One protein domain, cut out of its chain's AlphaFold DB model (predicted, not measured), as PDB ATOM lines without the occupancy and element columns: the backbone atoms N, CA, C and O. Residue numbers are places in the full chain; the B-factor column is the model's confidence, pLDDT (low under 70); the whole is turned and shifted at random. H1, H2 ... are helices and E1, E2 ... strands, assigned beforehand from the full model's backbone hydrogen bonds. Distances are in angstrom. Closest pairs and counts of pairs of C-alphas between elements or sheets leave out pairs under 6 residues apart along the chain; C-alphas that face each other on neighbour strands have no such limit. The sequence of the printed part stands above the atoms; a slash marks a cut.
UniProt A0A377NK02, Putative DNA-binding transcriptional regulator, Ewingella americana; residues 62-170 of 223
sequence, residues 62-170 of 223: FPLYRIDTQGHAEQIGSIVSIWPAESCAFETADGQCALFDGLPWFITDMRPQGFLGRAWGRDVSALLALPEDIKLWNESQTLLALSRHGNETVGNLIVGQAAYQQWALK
ATOM      1  N   PHE A  62     200.229 150.428 208.650       96.50
ATOM      2  CA  PHE A  62     200.014 151.865 208.678       96.50
ATOM      3  C   PHE A  62     198.525 152.128 208.916       96.50
ATOM      4  O   PHE A  62     197.725 151.884 208.008       96.50
ATOM      5  N   PRO A  63     198.117 152.611 210.101       96.25
ATOM      6  CA  PRO A  63     196.713 152.908 210.359       96.25
ATOM      7  C   PRO A  63     196.214 154.000 209.410       96.25
ATOM      8  O   PRO A  63     196.934 154.952 209.104       96.25
ATOM      9  N   LEU A  64     194.983 153.854 208.934       96.00
ATOM     10  CA  LEU A  64     194.324 154.801 208.049       96.00
ATOM     11  C   LEU A  64     193.209 155.510 208.811       96.00
ATOM     12  O   LEU A  64     192.249 154.880 209.264       96.00
ATOM     13  N   TYR A  65     193.330 156.826 208.911       94.88
ATOM     14  CA  TYR A  65     192.343 157.690 209.539       94.88
ATOM     15  C   TYR A  65     191.573 158.467 208.488       94.88
ATOM     16  O   TYR A  65     192.128 158.873 207.467       94.88
ATOM     17  N   ARG A  66     190.300 158.715 208.772       94.00
ATOM     18  CA  ARG A  66     189.429 159.590 208.003       94.00
ATOM     19  C   ARG A  66     188.955 160.728 208.892       94.00
ATOM     20  O   ARG A  66     188.445 160.486 209.980       94.00
ATOM     21  N   ILE A  67     189.096 161.952 208.407       91.94
ATOM     22  CA  ILE A  67     188.550 163.145 209.037       91.94
ATOM     23  C   ILE A  67     187.096 163.305 208.588       91.94
ATOM     24  O   ILE A  67     186.796 163.308 207.385       91.94
ATOM     25  N   ASP A  68     186.189 163.381 209.555       89.88
ATOM     26  CA  ASP A  68     184.767 163.607 209.318       89.88
ATOM     27  C   ASP A  68     184.461 165.090 209.024       89.88
ATOM     28  O   ASP A  68     185.335 165.960 209.017       89.88
ATOM     29  N   THR A  69     183.191 165.404 208.765       87.19
ATOM     30  CA  THR A  69     182.751 166.782 208.489       87.19
ATOM     31  C   THR A  69     182.797 167.702 209.711       87.19
ATOM     32  O   THR A  69     182.684 168.918 209.554       87.19
ATOM     33  N   GLN A  70     182.950 167.145 210.913       86.88
ATOM     34  CA  GLN A  70     183.090 167.875 212.173       86.88
ATOM     35  C   GLN A  70     184.563 168.106 212.541       86.88
ATOM     36  O   GLN A  70     184.841 168.846 213.481       86.88
ATOM     37  N   GLY A  71     185.498 167.524 211.785       85.44
ATOM     38  CA  GLY A  71     186.930 167.609 212.038       85.44
ATOM     39  C   GLY A  71     187.453 166.540 212.997       85.44
ATOM     40  O   GLY A  71     188.585 166.663 213.452       85.44
ATOM     41  N   HIS A  72     186.683 165.497 213.311       88.62
ATOM     42  CA  HIS A  72     187.159 164.372 214.114       88.62
ATOM     43  C   HIS A  72     187.815 163.310 213.238       88.62
ATOM     44  O   HIS A  72     187.337 162.991 212.150       88.62
ATOM     45  N   ALA A  73     188.901 162.729 213.741       91.69
ATOM     46  CA  ALA A  73     189.562 161.609 213.097       91.69
ATOM     47  C   ALA A  73     188.980 160.277 213.577       91.69
ATOM     48  O   ALA A  73     188.976 159.982 214.771       91.69
ATOM     49  N   GLU A  74     188.565 159.449 212.630       94.00
ATOM     50  CA  GLU A  74     188.116 158.077 212.845       94.00
ATOM     51  C   GLU A  74     189.099 157.116 212.168       94.00
ATOM     52  O   GLU A  74     189.426 157.289 210.995       94.00
ATOM     53  N   GLN A  75     189.570 156.086 212.875       95.00
ATOM     54  CA  GLN A  75     190.361 155.030 212.243       95.00
ATOM     55  C   GLN A  75     189.438 154.102 211.448       95.00
ATOM     56  O   GLN A  75     188.605 153.406 212.022       95.00
ATOM     57  N   ILE A  76     189.613 154.062 210.127       94.88
ATOM     58  CA  ILE A  76     188.774 153.260 209.222       94.88
ATOM     59  C   ILE A  76     189.406 151.906 208.865       94.88
ATOM     60  O   ILE A  76     188.724 151.007 208.364       94.88
ATOM     61  N   GLY A  77     190.705 151.742 209.125       95.44
ATOM     62  CA  GLY A  77     191.432 150.510 208.846       95.44
ATOM     63  C   GLY A  77     192.945 150.658 208.971       95.44
ATOM     64  O   GLY A  77     193.431 151.612 209.581       95.44
ATOM     65  N   SER A  78     193.669 149.729 208.353       95.94
ATOM     66  CA  SER A  78     195.128 149.706 208.258       95.94
ATOM     67  C   SER A  78     195.575 149.280 206.858       95.94
ATOM     68  O   SER A  78     194.995 148.382 206.246       95.94
ATOM     69  N   ILE A  79     196.636 149.910 206.357       96.06
ATOM     70  CA  ILE A  79     197.383 149.480 205.176       96.06
ATOM     71  C   ILE A  79     198.526 148.589 205.643       96.06
ATOM     72  O   ILE A  79     199.382 149.025 206.406       96.06
ATOM     73  N   VAL A  80     198.557 147.350 205.175       95.44
ATOM     74  CA  VAL A  80     199.584 146.367 205.505       95.44
ATOM     75  C   VAL A  80     200.478 146.171 204.287       95.44
ATOM     76  O   VAL A  80     200.015 145.696 203.251       95.44
ATOM     77  N   SER A  81     201.754 146.535 204.376       96.00
ATOM     78  CA  SER A  81     202.714 146.284 203.300       96.00
ATOM     79  C   SER A  81     203.156 144.824 203.319       96.00
ATOM     80  O   SER A  81     203.606 144.294 204.339       96.00
ATOM     81  N   ILE A  82     203.028 144.167 202.170       95.69
ATOM     82  CA  ILE A  82     203.306 142.739 202.010       95.69
ATOM     83  C   ILE A  82     204.274 142.509 200.853       95.69
ATOM     84  O   ILE A  82     204.620 143.441 200.125       95.69
ATOM     85  N   TRP A  83     204.744 141.274 200.720       94.50
ATOM     86  CA  TRP A  83     205.432 140.800 199.524       94.50
ATOM     87  C   TRP A  83     204.435 140.263 198.473       94.50
ATOM     88  O   TRP A  83     203.395 139.717 198.858       94.50
ATOM     89  N   PRO A  84     204.744 140.365 197.161       93.12
ATOM     90  CA  PRO A  84     205.960 140.928 196.559       93.12
ATOM     91  C   PRO A  84     206.086 142.448 196.763       93.12
ATOM     92  O   PRO A  84     205.173 143.091 197.268       93.12
ATOM     93  N   ALA A  85     207.252 143.020 196.439       88.25
ATOM     94  CA  ALA A  85     207.485 144.454 196.621       88.25
ATOM     95  C   ALA A  85     206.370 145.288 195.969       88.25
ATOM     96  O   ALA A  85     205.826 144.902 194.940       88.25
ATOM     97  N   GLU A  86     206.061 146.432 196.582       89.56
ATOM     98  CA  GLU A  86     204.980 147.350 196.193       89.56
ATOM     99  C   GLU A  86     203.542 146.860 196.455       89.56
ATOM    100  O   GLU A  86     202.642 147.694 196.520       89.56
ATOM    101  N   SER A  87     203.308 145.570 196.724       93.50
ATOM    102  CA  SER A  87     201.982 145.070 197.112       93.50
ATOM    103  C   SER A  87     201.582 145.494 198.528       93.50
ATOM    104  O   SER A  87     202.405 145.605 199.448       93.50
ATOM    105  N   CYS A  88     200.278 145.677 198.732       94.69
ATOM    106  CA  CYS A  88     199.713 145.930 200.051       94.69
ATOM    107  C   CYS A  88     198.339 145.275 200.227       94.69
ATOM    108  O   CYS A  88     197.679 144.859 199.272       94.69
ATOM    109  N   ALA A  89     197.905 145.187 201.474       94.56
ATOM    110  CA  ALA A  89     196.549 144.831 201.839       94.56
ATOM    111  C   ALA A  89     195.908 145.999 202.585       94.56
ATOM    112  O   ALA A  89     196.560 146.654 203.394       94.56
ATOM    113  N   PHE A  90     194.630 146.249 202.341       95.25
ATOM    114  CA  PHE A  90     193.831 147.136 203.175       95.25
ATOM    115  C   PHE A  90     192.925 146.289 204.055       95.25
ATOM    116  O   PHE A  90     192.121 145.510 203.540       95.25
ATOM    117  N   GLU A  91     193.058 146.431 205.369       93.25
ATOM    118  CA  GLU A  91     192.207 145.784 206.362       93.25
ATOM    119  C   GLU A  91     191.298 146.832 207.003       93.25
ATOM    120  O   GLU A  91     191.779 147.805 207.579       93.25
ATOM    121  N   THR A  92     189.982 146.662 206.898       91.88
ATOM    122  CA  THR A  92     189.026 147.560 207.558       91.88
ATOM    123  C   THR A  92     188.931 147.247 209.047       91.88
ATOM    124  O   THR A  92     189.220 146.125 209.471       91.88
ATOM    125  N   ALA A  93     188.442 148.202 209.842       85.19
ATOM    126  CA  ALA A  93     188.151 147.969 211.262       85.19
ATOM    127  C   ALA A  93     187.176 146.788 211.490       85.19
ATOM    128  O   ALA A  93     187.320 146.031 212.448       85.19
ATOM    129  N   ASP A  94     186.247 146.551 210.555       84.38
ATOM    130  CA  ASP A  94     185.300 145.422 210.587       84.38
ATOM    131  C   ASP A  94     185.942 144.066 210.210       84.38
ATOM    132  O   ASP A  94     185.308 142.997 210.261       84.38
ATOM    133  N   GLY A  95     187.221 144.092 209.825       80.88
ATOM    134  CA  GLY A  95     188.038 142.957 209.410       80.88
ATOM    135  C   GLY A  95     187.693 142.408 208.028       80.88
ATOM    136  O   GLY A  95     187.898 141.216 207.767       80.88
ATOM    137  N   GLN A  96     187.153 143.256 207.150       87.56
ATOM    138  CA  GLN A  96     187.200 143.002 205.713       87.56
ATOM    139  C   GLN A  96     188.616 143.272 205.218       87.56
ATOM    140  O   GLN A  96     189.330 144.096 205.783       87.56
ATOM    141  N   CYS A  97     189.025 142.581 204.158       90.38
ATOM    142  CA  CYS A  97     190.327 142.826 203.573       90.38
ATOM    143  C   CYS A  97     190.297 142.773 202.049       90.38
ATOM    144  O   CYS A  97     189.652 141.897 201.470       90.38
ATOM    145  N   ALA A  98     191.027 143.698 201.432       91.94
ATOM    146  CA  ALA A  98     191.300 143.738 200.006       91.94
ATOM    147  C   ALA A  98     192.816 143.736 199.763       91.94
ATOM    148  O   ALA A  98     193.563 144.429 200.451       91.94
ATOM    149  N   LEU A  99     193.255 142.948 198.783       92.44
ATOM    150  CA  LEU A  99     194.642 142.887 198.322       92.44
ATOM    151  C   LEU A  99     194.823 143.795 197.105       92.44
ATOM    152  O   LEU A  99     193.937 143.854 196.252       92.44
ATOM    153  N   PHE A 100     195.975 144.455 197.022       93.62
ATOM    154  CA  PHE A 100     196.331 145.363 195.938       93.62
ATOM    155  C   PHE A 100     197.749 145.077 195.434       93.62
ATOM    156  O   PHE A 100     198.694 144.940 196.217       93.62
ATOM    157  N   ASP A 101     197.897 145.048 194.110       91.50
ATOM    158  CA  ASP A 101     199.182 144.948 193.407       91.50
ATOM    159  C   ASP A 101     199.804 146.349 193.246       91.50
ATOM    160  O   ASP A 101     200.000 146.846 192.139       91.50
ATOM    161  N   GLY A 102     200.014 147.033 194.371       92.56
ATOM    162  CA  GLY A 102     200.407 148.444 194.446       92.56
ATOM    163  C   GLY A 102     199.750 149.136 195.641       92.56
ATOM    164  O   GLY A 102     199.112 148.473 196.465       92.56
ATOM    165  N   LEU A 103     199.838 150.469 195.726       93.06
ATOM    166  CA  LEU A 103     198.996 151.218 196.663       93.06
ATOM    167  C   LEU A 103     197.522 151.171 196.246       93.06
ATOM    168  O   LEU A 103     197.210 151.175 195.050       93.06
ATOM    169  N   PRO A 104     196.584 151.185 197.210       93.69
ATOM    170  CA  PRO A 104     195.175 151.293 196.887       93.69
ATOM    171  C   PRO A 104     194.907 152.633 196.206       93.69
ATOM    172  O   PRO A 104     195.523 153.643 196.547       93.69
ATOM    173  N   TRP A 105     193.940 152.658 195.291       91.25
ATOM    174  CA  TRP A 105     193.606 153.843 194.494       91.25
ATOM    175  C   TRP A 105     193.395 155.105 195.352       91.25
ATOM    176  O   TRP A 105     193.906 156.165 195.013       91.25
ATOM    177  N   PHE A 106     192.754 154.974 196.519       90.12
ATOM    178  CA  PHE A 106     192.498 156.095 197.431       90.12
ATOM    179  C   PHE A 106     193.758 156.641 198.121       90.12
ATOM    180  O   PHE A 106     193.744 157.780 198.575       90.12
ATOM    181  N   ILE A 107     194.843 155.865 198.206       92.31
ATOM    182  CA  ILE A 107     196.154 156.349 198.673       92.31
ATOM    183  C   ILE A 107     196.951 156.926 197.502       92.31
ATOM    184  O   ILE A 107     197.639 157.934 197.657       92.31
ATOM    185  N   THR A 108     196.842 156.327 196.316       90.81
ATOM    186  CA  THR A 108     197.483 156.839 195.097       90.81
ATOM    187  C   THR A 108     197.032 158.264 194.776       90.81
ATOM    188  O   THR A 108     197.862 159.095 194.404       90.81
ATOM    189  N   ASP A 109     195.760 158.586 195.020       89.88
ATOM    190  CA  ASP A 109     195.217 159.942 194.862       89.88
ATOM    191  C   ASP A 109     195.821 160.964 195.846       89.88
ATOM    192  O   ASP A 109     195.838 162.162 195.563       89.88
ATOM    193  N   MET A 110     196.377 160.509 196.976       89.44
ATOM    194  CA  MET A 110     197.045 161.365 197.968       89.44
ATOM    195  C   MET A 110     198.490 161.711 197.590       89.44
ATOM    196  O   MET A 110     199.151 162.461 198.315       89.44
ATOM    197  N   ARG A 111     199.014 161.164 196.484       89.81
ATOM    198  CA  ARG A 111     200.389 161.429 196.047       89.81
ATOM    199  C   ARG A 111     200.636 162.930 195.891       89.81
ATOM    200  O   ARG A 111     199.809 163.629 195.300       89.81
ATOM    201  N   PRO A 112     201.796 163.438 196.347       88.38
ATOM    202  CA  PRO A 112     202.148 164.834 196.140       88.38
ATOM    203  C   PRO A 112     202.226 165.133 194.639       88.38
ATOM    204  O   PRO A 112     202.866 164.413 193.874       88.38
ATOM    205  N   GLN A 113     201.576 166.210 194.203       87.38
ATOM    206  CA  GLN A 113     201.569 166.642 192.806       87.38
ATOM    207  C   GLN A 113     201.593 168.172 192.694       87.38
ATOM    208  O   GLN A 113     201.380 168.909 193.660       87.38
ATOM    209  N   GLY A 114     201.873 168.671 191.489       87.25
ATOM    210  CA  GLY A 114     201.890 170.107 191.214       87.25
ATOM    211  C   GLY A 114     203.039 170.856 191.902       87.25
ATOM    212  O   GLY A 114     204.068 170.281 192.246       87.25
ATOM    213  N   PHE A 115     202.893 172.175 192.036       83.31
ATOM    214  CA  PHE A 115     203.925 173.036 192.624       83.31
ATOM    215  C   PHE A 115     204.117 172.768 194.125       83.31
ATOM    216  O   PHE A 115     205.242 172.527 194.556       83.31
ATOM    217  N   LEU A 116     203.020 172.735 194.892       81.12
ATOM    218  CA  LEU A 116     203.052 172.505 196.341       81.12
ATOM    219  C   LEU A 116     203.534 171.095 196.692       81.12
ATOM    220  O   LEU A 116     204.393 170.950 197.556       81.12
ATOM    221  N   GLY A 117     203.072 170.069 195.970       86.25
ATOM    222  CA  GLY A 117     203.537 168.700 196.188       86.25
ATOM    223  C   GLY A 117     205.033 168.531 195.917       86.25
ATOM    224  O   GLY A 117     205.702 167.813 196.648       86.25
ATOM    225  N   ARG A 118     205.593 169.237 194.923       88.75
ATOM    226  CA  ARG A 118     207.049 169.237 194.680       88.75
ATOM    227  C   ARG A 118     207.831 169.957 195.772       88.75
ATOM    228  O   ARG A 118     208.914 169.501 196.115       88.75
ATOM    229  N   ALA A 119     207.315 171.063 196.307       85.75
ATOM    230  CA  ALA A 119     207.953 171.747 197.430       85.75
ATOM    231  C   ALA A 119     207.965 170.856 198.683       85.75
ATOM    232  O   ALA A 119     209.026 170.619 199.251       85.75
ATOM    233  N   TRP A 120     206.811 170.281 199.034       87.75
ATOM    234  CA  TRP A 120     206.679 169.313 200.127       87.75
ATOM    235  C   TRP A 120     207.591 168.096 199.933       87.75
ATOM    236  O   TRP A 120     208.314 167.697 200.841       87.75
ATOM    237  N   GLY A 121     207.598 167.536 198.723       88.44
ATOM    238  CA  GLY A 121     208.379 166.354 198.388       88.44
ATOM    239  C   GLY A 121     209.882 166.547 198.528       88.44
ATOM    240  O   GLY A 121     210.548 165.635 198.999       88.44
ATOM    241  N   ARG A 122     210.416 167.731 198.196       88.12
ATOM    242  CA  ARG A 122     211.836 168.056 198.422       88.12
ATOM    243  C   ARG A 122     212.186 168.084 199.907       88.12
ATOM    244  O   ARG A 122     213.191 167.501 200.303       88.12
ATOM    245  N   ASP A 123     211.340 168.709 200.726       86.38
ATOM    246  CA  ASP A 123     211.553 168.774 202.175       86.38
ATOM    247  C   ASP A 123     211.528 167.368 202.793       86.38
ATOM    248  O   ASP A 123     212.414 166.999 203.565       86.38
ATOM    249  N   VAL A 124     210.543 166.551 202.412       90.00
ATOM    250  CA  VAL A 124     210.414 165.171 202.899       90.00
ATOM    251  C   VAL A 124     211.524 164.270 202.359       90.00
ATOM    252  O   VAL A 124     212.028 163.421 203.093       90.00
ATOM    253  N   SER A 125     211.950 164.474 201.113       90.25
ATOM    254  CA  SER A 125     213.078 163.761 200.511       90.25
ATOM    255  C   SER A 125     214.359 163.954 201.315       90.25
ATOM    256  O   SER A 125     215.024 162.962 201.619       90.25
ATOM    257  N   ALA A 126     214.650 165.182 201.752       89.12
ATOM    258  CA  ALA A 126     215.805 165.466 202.596       89.12
ATOM    259  C   ALA A 126     215.712 164.796 203.982       89.12
ATOM    260  O   ALA A 126     216.717 164.316 204.501       89.12
ATOM    261  N   LEU A 127     214.513 164.735 204.574       90.25
ATOM    262  CA  LEU A 127     214.290 164.133 205.897       90.25
ATOM    263  C   LEU A 127     214.355 162.600 205.884       90.25
ATOM    264  O   LEU A 127     214.845 161.997 206.837       90.25
ATOM    265  N   LEU A 128     213.842 161.975 204.825       90.94
ATOM    266  CA  LEU A 128     213.687 160.520 204.717       90.94
ATOM    267  C   LEU A 128     214.700 159.867 203.763       90.94
ATOM    268  O   LEU A 128     214.588 158.673 203.489       90.94
ATOM    269  N   ALA A 129     215.671 160.635 203.257       91.56
ATOM    270  CA  ALA A 129     216.656 160.205 202.262       91.56
ATOM    271  C   ALA A 129     216.015 159.556 201.013       91.56
ATOM    272  O   ALA A 129     216.479 158.531 200.510       91.56
ATOM    273  N   LEU A 130     214.921 160.147 200.520       93.00
ATOM    274  CA  LEU A 130     214.217 159.715 199.302       93.00
ATOM    275  C   LEU A 130     214.730 160.480 198.071       93.00
ATOM    276  O   LEU A 130     215.365 161.521 198.238       93.00
ATOM    277  N   PRO A 131     214.432 160.040 196.833       92.75
ATOM    278  CA  PRO A 131     214.715 160.836 195.636       92.75
ATOM    279  C   PRO A 131     214.071 162.230 195.702       92.75
ATOM    280  O   PRO A 131     212.934 162.356 196.152       92.75
ATOM    281  N   GLU A 132     214.757 163.269 195.220       88.75
ATOM    282  CA  GLU A 132     214.216 164.642 195.244       88.75
ATOM    283  C   GLU A 132     212.996 164.825 194.330       88.75
ATOM    284  O   GLU A 132     212.087 165.600 194.637       88.75
ATOM    285  N   ASP A 133     212.970 164.129 193.188       90.25
ATOM    286  CA  ASP A 133     211.818 164.151 192.292       90.25
ATOM    287  C   ASP A 133     210.758 163.157 192.772       90.25
ATOM    288  O   ASP A 133     210.919 161.940 192.667       90.25
ATOM    289  N   ILE A 134     209.634 163.699 193.240       90.62
ATOM    290  CA  ILE A 134     208.450 162.942 193.667       90.62
ATOM    291  C   ILE A 134     207.899 162.004 192.591       90.62
ATOM    292  O   ILE A 134     207.211 161.041 192.914       90.62
ATOM    293  N   LYS A 135     208.180 162.257 191.306       90.88
ATOM    294  CA  LYS A 135     207.760 161.367 190.212       90.88
ATOM    295  C   LYS A 135     208.524 160.045 190.195       90.88
ATOM    296  O   LYS A 135     208.049 159.088 189.594       90.88
ATOM    297  N   LEU A 136     209.701 160.011 190.818       92.94
ATOM    298  CA  LEU A 136     210.533 158.816 190.935       92.94
ATOM    299  C   LEU A 136     210.186 157.989 192.173       92.94
ATOM    300  O   LEU A 136     210.772 156.927 192.373       92.94
ATOM    301  N   TRP A 137     209.266 158.468 193.015       93.62
ATOM    302  CA  TRP A 137     208.864 157.744 194.206       93.62
ATOM    303  C   TRP A 137     208.070 156.502 193.830       93.62
ATOM    304  O   TRP A 137     207.064 156.569 193.119       93.62
ATOM    305  N   ASN A 138     208.517 155.365 194.348       93.75
ATOM    306  CA  ASN A 138     207.763 154.124 194.261       93.75
ATOM    307  C   ASN A 138     206.623 154.095 195.308       93.75
ATOM    308  O   ASN A 138     206.463 155.028 196.107       93.75
ATOM    309  N   GLU A 139     205.808 153.042 195.300       93.94
ATOM    310  CA  GLU A 139     204.698 152.840 196.237       93.94
ATOM    311  C   GLU A 139     205.197 152.844 197.685       93.94
ATOM    312  O   GLU A 139     204.625 153.511 198.547       93.94
ATOM    313  N   SER A 140     206.313 152.162 197.952       93.94
ATOM    314  CA  SER A 140     206.912 152.095 199.292       93.94
ATOM    315  C   SER A 140     207.359 153.459 199.816       93.94
ATOM    316  O   SER A 140     207.111 153.800 200.969       93.94
ATOM    317  N   GLN A 141     208.033 154.243 198.979       95.06
ATOM    318  CA  GLN A 141     208.546 155.566 199.327       95.06
ATOM    319  C   GLN A 141     207.402 156.561 199.497       95.06
ATOM    320  O   GLN A 141     207.412 157.350 200.439       95.06
ATOM    321  N   THR A 142     206.381 156.464 198.643       94.69
ATOM    322  CA  THR A 142     205.141 157.233 198.772       94.69
ATOM    323  C   THR A 142     204.447 156.915 200.093       94.69
ATOM    324  O   THR A 142     204.143 157.829 200.857       94.69
ATOM    325  N   LEU A 143     204.249 155.631 200.402       95.19
ATOM    326  CA  LEU A 143     203.635 155.190 201.653       95.19
ATOM    327  C   LEU A 143     204.426 155.674 202.867       95.19
ATOM    328  O   LEU A 143     203.843 156.205 203.808       95.19
ATOM    329  N   LEU A 144     205.754 155.548 202.822       95.75
ATOM    330  CA  LEU A 144     206.635 156.008 203.889       95.75
ATOM    331  C   LEU A 144     206.497 157.518 204.111       95.75
ATOM    332  O   LEU A 144     206.267 157.952 205.238       95.75
ATOM    333  N   ALA A 145     206.582 158.312 203.044       95.00
ATOM    334  CA  ALA A 145     206.457 159.762 203.110       95.00
ATOM    335  C   ALA A 145     205.093 160.201 203.665       95.00
ATOM    336  O   ALA A 145     205.039 161.023 204.583       95.00
ATOM    337  N   LEU A 146     204.003 159.606 203.168       94.38
ATOM    338  CA  LEU A 146     202.649 159.864 203.661       94.38
ATOM    339  C   LEU A 146     202.502 159.451 205.132       94.38
ATOM    340  O   LEU A 146     201.981 160.224 205.929       94.38
ATOM    341  N   SER A 147     203.034 158.290 205.520       95.56
ATOM    342  CA  SER A 147     202.926 157.777 206.893       95.56
ATOM    343  C   SER A 147     203.606 158.653 207.949       95.56
ATOM    344  O   SER A 147     203.176 158.701 209.107       95.56
ATOM    345  N   ARG A 148     204.689 159.341 207.560       93.56
ATOM    346  CA  ARG A 148     205.522 160.151 208.460       93.56
ATOM    347  C   ARG A 148     205.176 161.634 208.428       93.56
ATOM    348  O   ARG A 148     205.267 162.274 209.470       93.56
ATOM    349  N   HIS A 149     204.811 162.170 207.262       90.62
ATOM    350  CA  HIS A 149     204.652 163.615 207.035       90.62
ATOM    351  C   HIS A 149     203.402 163.981 206.215       90.62
ATOM    352  O   HIS A 149     203.249 165.127 205.793       90.62
ATOM    353  N   GLY A 150     202.503 163.027 205.958       86.19
ATOM    354  CA  GLY A 150     201.263 163.223 205.199       86.19
ATOM    355  C   GLY A 150     200.104 163.767 206.034       86.19
ATOM    356  O   GLY A 150     198.974 163.322 205.872       86.19
ATOM    357  N   ASN A 151     200.365 164.691 206.958       81.00
ATOM    358  CA  ASN A 151     199.344 165.270 207.839       81.00
ATOM    359  C   ASN A 151     198.512 166.384 207.169       81.00
ATOM    360  O   ASN A 151     197.462 166.761 207.685       81.00
ATOM    361  N   GLU A 152     198.972 166.915 206.031       75.69
ATOM    362  CA  GLU A 152     198.318 167.994 205.267       75.69
ATOM    363  C   GLU A 152     198.086 167.612 203.796       75.69
ATOM    364  O   GLU A 152     198.231 168.417 202.874       75.69
ATOM    365  N   THR A 153     197.757 166.347 203.559       73.50
ATOM    366  CA  THR A 153     197.499 165.823 202.218       73.50
ATOM    367  C   THR A 153     196.148 166.273 201.675       73.50
ATOM    368  O   THR A 153     195.240 166.662 202.409       73.50
ATOM    369  N   VAL A 154     195.997 166.199 200.353       75.00
ATOM    370  CA  VAL A 154     194.710 166.438 199.696       75.00
ATOM    371  C   VAL A 154     193.723 165.340 200.102       75.00
ATOM    372  O   VAL A 154     194.056 164.159 200.074       75.00
ATOM    373  N   GLY A 155     192.503 165.741 200.458       84.25
ATOM    374  CA  GLY A 155     191.430 164.840 200.870       84.25
ATOM    375  C   GLY A 155     191.165 164.909 202.370       84.25
ATOM    376  O   GLY A 155     191.487 165.895 203.027       84.25
ATOM    377  N   ASN A 156     190.537 163.863 202.896       89.31
ATOM    378  CA  ASN A 156     190.208 163.728 204.312       89.31
ATOM    379  C   ASN A 156     190.830 162.470 204.931       89.31
ATOM    380  O   ASN A 156     190.348 161.999 205.952       89.31
ATOM    381  N   LEU A 157     191.856 161.901 204.301       93.19
ATOM    382  CA  LEU A 157     192.550 160.719 204.793       93.19
ATOM    383  C   LEU A 157     193.909 161.103 205.371       93.19
ATOM    384  O   LEU A 157     194.572 162.002 204.859       93.19
ATOM    385  N   ILE A 158     194.322 160.392 206.415       94.88
ATOM    386  CA  ILE A 158     195.661 160.473 206.998       94.88
ATOM    387  C   ILE A 158     196.189 159.052 207.131       94.88
ATOM    388  O   ILE A 158     195.537 158.186 207.714       94.88
ATOM    389  N   VAL A 159     197.378 158.821 206.588       95.62
ATOM    390  CA  VAL A 159     198.049 157.522 206.637       95.62
ATOM    391  C   VAL A 159     199.094 157.562 207.740       95.62
ATOM    392  O   VAL A 159     199.880 158.498 207.793       95.62
ATOM    393  N   GLY A 160     199.147 156.536 208.581       95.38
ATOM    394  CA  GLY A 160     200.178 156.367 209.598       95.38
ATOM    395  C   GLY A 160     199.919 157.125 210.902       95.38
ATOM    396  O   GLY A 160     199.367 158.226 210.945       95.38
ATOM    397  N   GLN A 161     200.383 156.526 212.000       94.44
ATOM    398  CA  GLN A 161     200.237 157.082 213.345       94.44
ATOM    399  C   GLN A 161     201.004 158.404 213.509       94.44
ATOM    400  O   GLN A 161     200.528 159.315 214.183       94.44
ATOM    401  N   ALA A 162     202.188 158.520 212.900       93.94
ATOM    402  CA  ALA A 162     203.037 159.703 213.031       93.94
ATOM    403  C   ALA A 162     202.407 160.935 212.361       93.94
ATOM    404  O   ALA A 162     202.338 161.997 212.979       93.94
ATOM    405  N   ALA A 163     201.888 160.788 211.137       93.00
ATOM    406  CA  ALA A 163     201.154 161.862 210.472       93.00
ATOM    407  C   ALA A 163     199.876 162.241 211.242       93.00
ATOM    408  O   ALA A 163     199.586 163.425 211.407       93.00
ATOM    409  N   TYR A 164     199.155 161.258 211.794       93.88
ATOM    410  CA  TYR A 164     197.991 161.524 212.641       93.88
ATOM    411  C   TYR A 164     198.345 162.334 213.897       93.88
ATOM    412  O   TYR A 164     197.673 163.315 214.204       93.88
ATOM    413  N   GLN A 165     199.429 161.989 214.598       92.94
ATOM    414  CA  GLN A 165     199.889 162.752 215.765       92.94
ATOM    415  C   GLN A 165     200.258 164.194 215.399       92.94
ATOM    416  O   GLN A 165     199.907 165.120 216.127       92.94
ATOM    417  N   GLN A 166     200.928 164.399 214.261       90.88
ATOM    418  CA  GLN A 166     201.248 165.742 213.766       90.88
ATOM    419  C   GLN A 166     199.989 166.550 213.440       90.88
ATOM    420  O   GLN A 166     199.947 167.746 213.719       90.88
ATOM    421  N   TRP A 167     198.967 165.910 212.867       90.25
ATOM    422  CA  TRP A 167     197.670 166.539 212.623       90.25
ATOM    423  C   TRP A 167     196.959 166.896 213.937       90.25
ATOM    424  O   TRP A 167     196.527 168.032 214.101       90.25
ATOM    425  N   ALA A 168     196.907 165.974 214.901       89.12
ATOM    426  CA  ALA A 168     196.192 166.159 216.167       89.12
ATOM    427  C   ALA A 168     196.832 167.216 217.083       89.12
ATOM    428  O   ALA A 168     196.138 167.888 217.841       89.12
ATOM    429  N   LEU A 169     198.159 167.363 217.027       88.50
ATOM    430  CA  LEU A 169     198.900 168.375 217.790       88.50
ATOM    431  C   LEU A 169     198.939 169.738 217.092       88.50
ATOM    432  O   LEU A 169     199.469 170.699 217.659       88.50
ATOM    433  N   LYS A 170     198.428 169.836 215.860       82.44
ATOM    434  CA  LYS A 170     198.435 171.088 215.115       82.44
ATOM    435  C   LYS A 170     197.509 172.095 215.818       82.44
ATOM    436  O   LYS A 170     196.336 171.794 216.022       82.44
TER     437      LYS A 170
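AT A GLANCE: This is residues 62 to 170 of the 223 residues of the protein "Putative DNA-binding transcriptional regulator" of Ewingella americana (UniProt A0A377NK02). A strongly twisted, curled sheet of five strands makes one side of the domain; H3 packs on its E5 edge and H4 over E1, while H2 packs on H3 away from the sheet. The short H1 grazes the sheet, and E4, at the other edge, lies far from H2. The printed part has 109 residues, with four named helices and five named strands in the order E1 E2 E3 E4 H1 H2 H3 E5 H4. The sheet runs E4 E3 E2 E1 E5, antiparallel throughout, and the class is mixed, helices and strands. The whole is compact, with a radius of gyration of the C-alphas of 13.5 A, and only just flat, with spans of 38 by 37 by 20 A.

IN THESE COORDINATES: E1, residues 62 to 67, begins with C-alpha 62 at (200.014, 151.865, 208.678) and is 16.1 A long. E2, residues 73 to 81, is the longest strand at 22.4 A and bends by 59 degrees at residue 76. E3 is residues 88 to 92, 13.2 A; E4 is residues 97 to 100, 10.0 A; E5 is residues 157 to 159, 6.6 A. H1 is residues 105 to 108, 4.9 A. H2, residues 114 to 128, is 20.3 A long and begins with C-alpha 114 at (201.890, 170.107, 191.214). H3 is residues 139 to 149, 15.3 A. H4, residues 161 to 168, is 10.3 A long and ends with C-alpha 168 at (196.192, 166.159, 216.167).

HOW THE PARTS SIT: E1 to E4 form a meander, each strand the antiparallel neighbour of the one before. Within hydrogen-bond range are N 64 and O 77 between E1 and E2, 2.8 A; N 80 and O 89 between E2 and E3, 2.8 A; N 90 and O 98 between E3 and E4, 2.8 A; and N 65 and O 158 between E1 and E5, 2.9 A. H3 is on the sheet, over E5, at a height of 8.1 A; the closest C-alphas are those of Ser 147 and Val 159, 4.9 A. H3 runs across the strands, at 66 degrees to E5 on the local plane. H4 is on the sheet, over E1, at a height of 9.1 A, and runs along the strands; its closest C-alpha to E1 is that of Gln 161, 6.2 A from that of Pro 63. H3 and H4 touch at a steep tilt of 39 degrees, the same way; the closest C-alphas are those of Arg 148 and Ala 163, 5.1 A. H2 is not on the sheet; with residues 124 to 128 alone it only just touches H3, with 3 pairs of C-alphas within 8 A, about perpendicular at 85 degrees, the closest being those of Val 124 and Ala 145, 6.7 A. H1 only grazes the sheet, with residues 106 to 107, and H1 and H3 are near each other. In H2, H3 and H4 every O i to N i+4 pair is within hydrogen-bond range; H1 is too short for such a pair.

THE WHOLE: The two C-alphas farthest apart are those of Gln 70 and Pro 84, 38.6 A. The printed part has no cut, and no link is long. The mean pLDDT of the printed part is 90.8, and no printed residue is under 70.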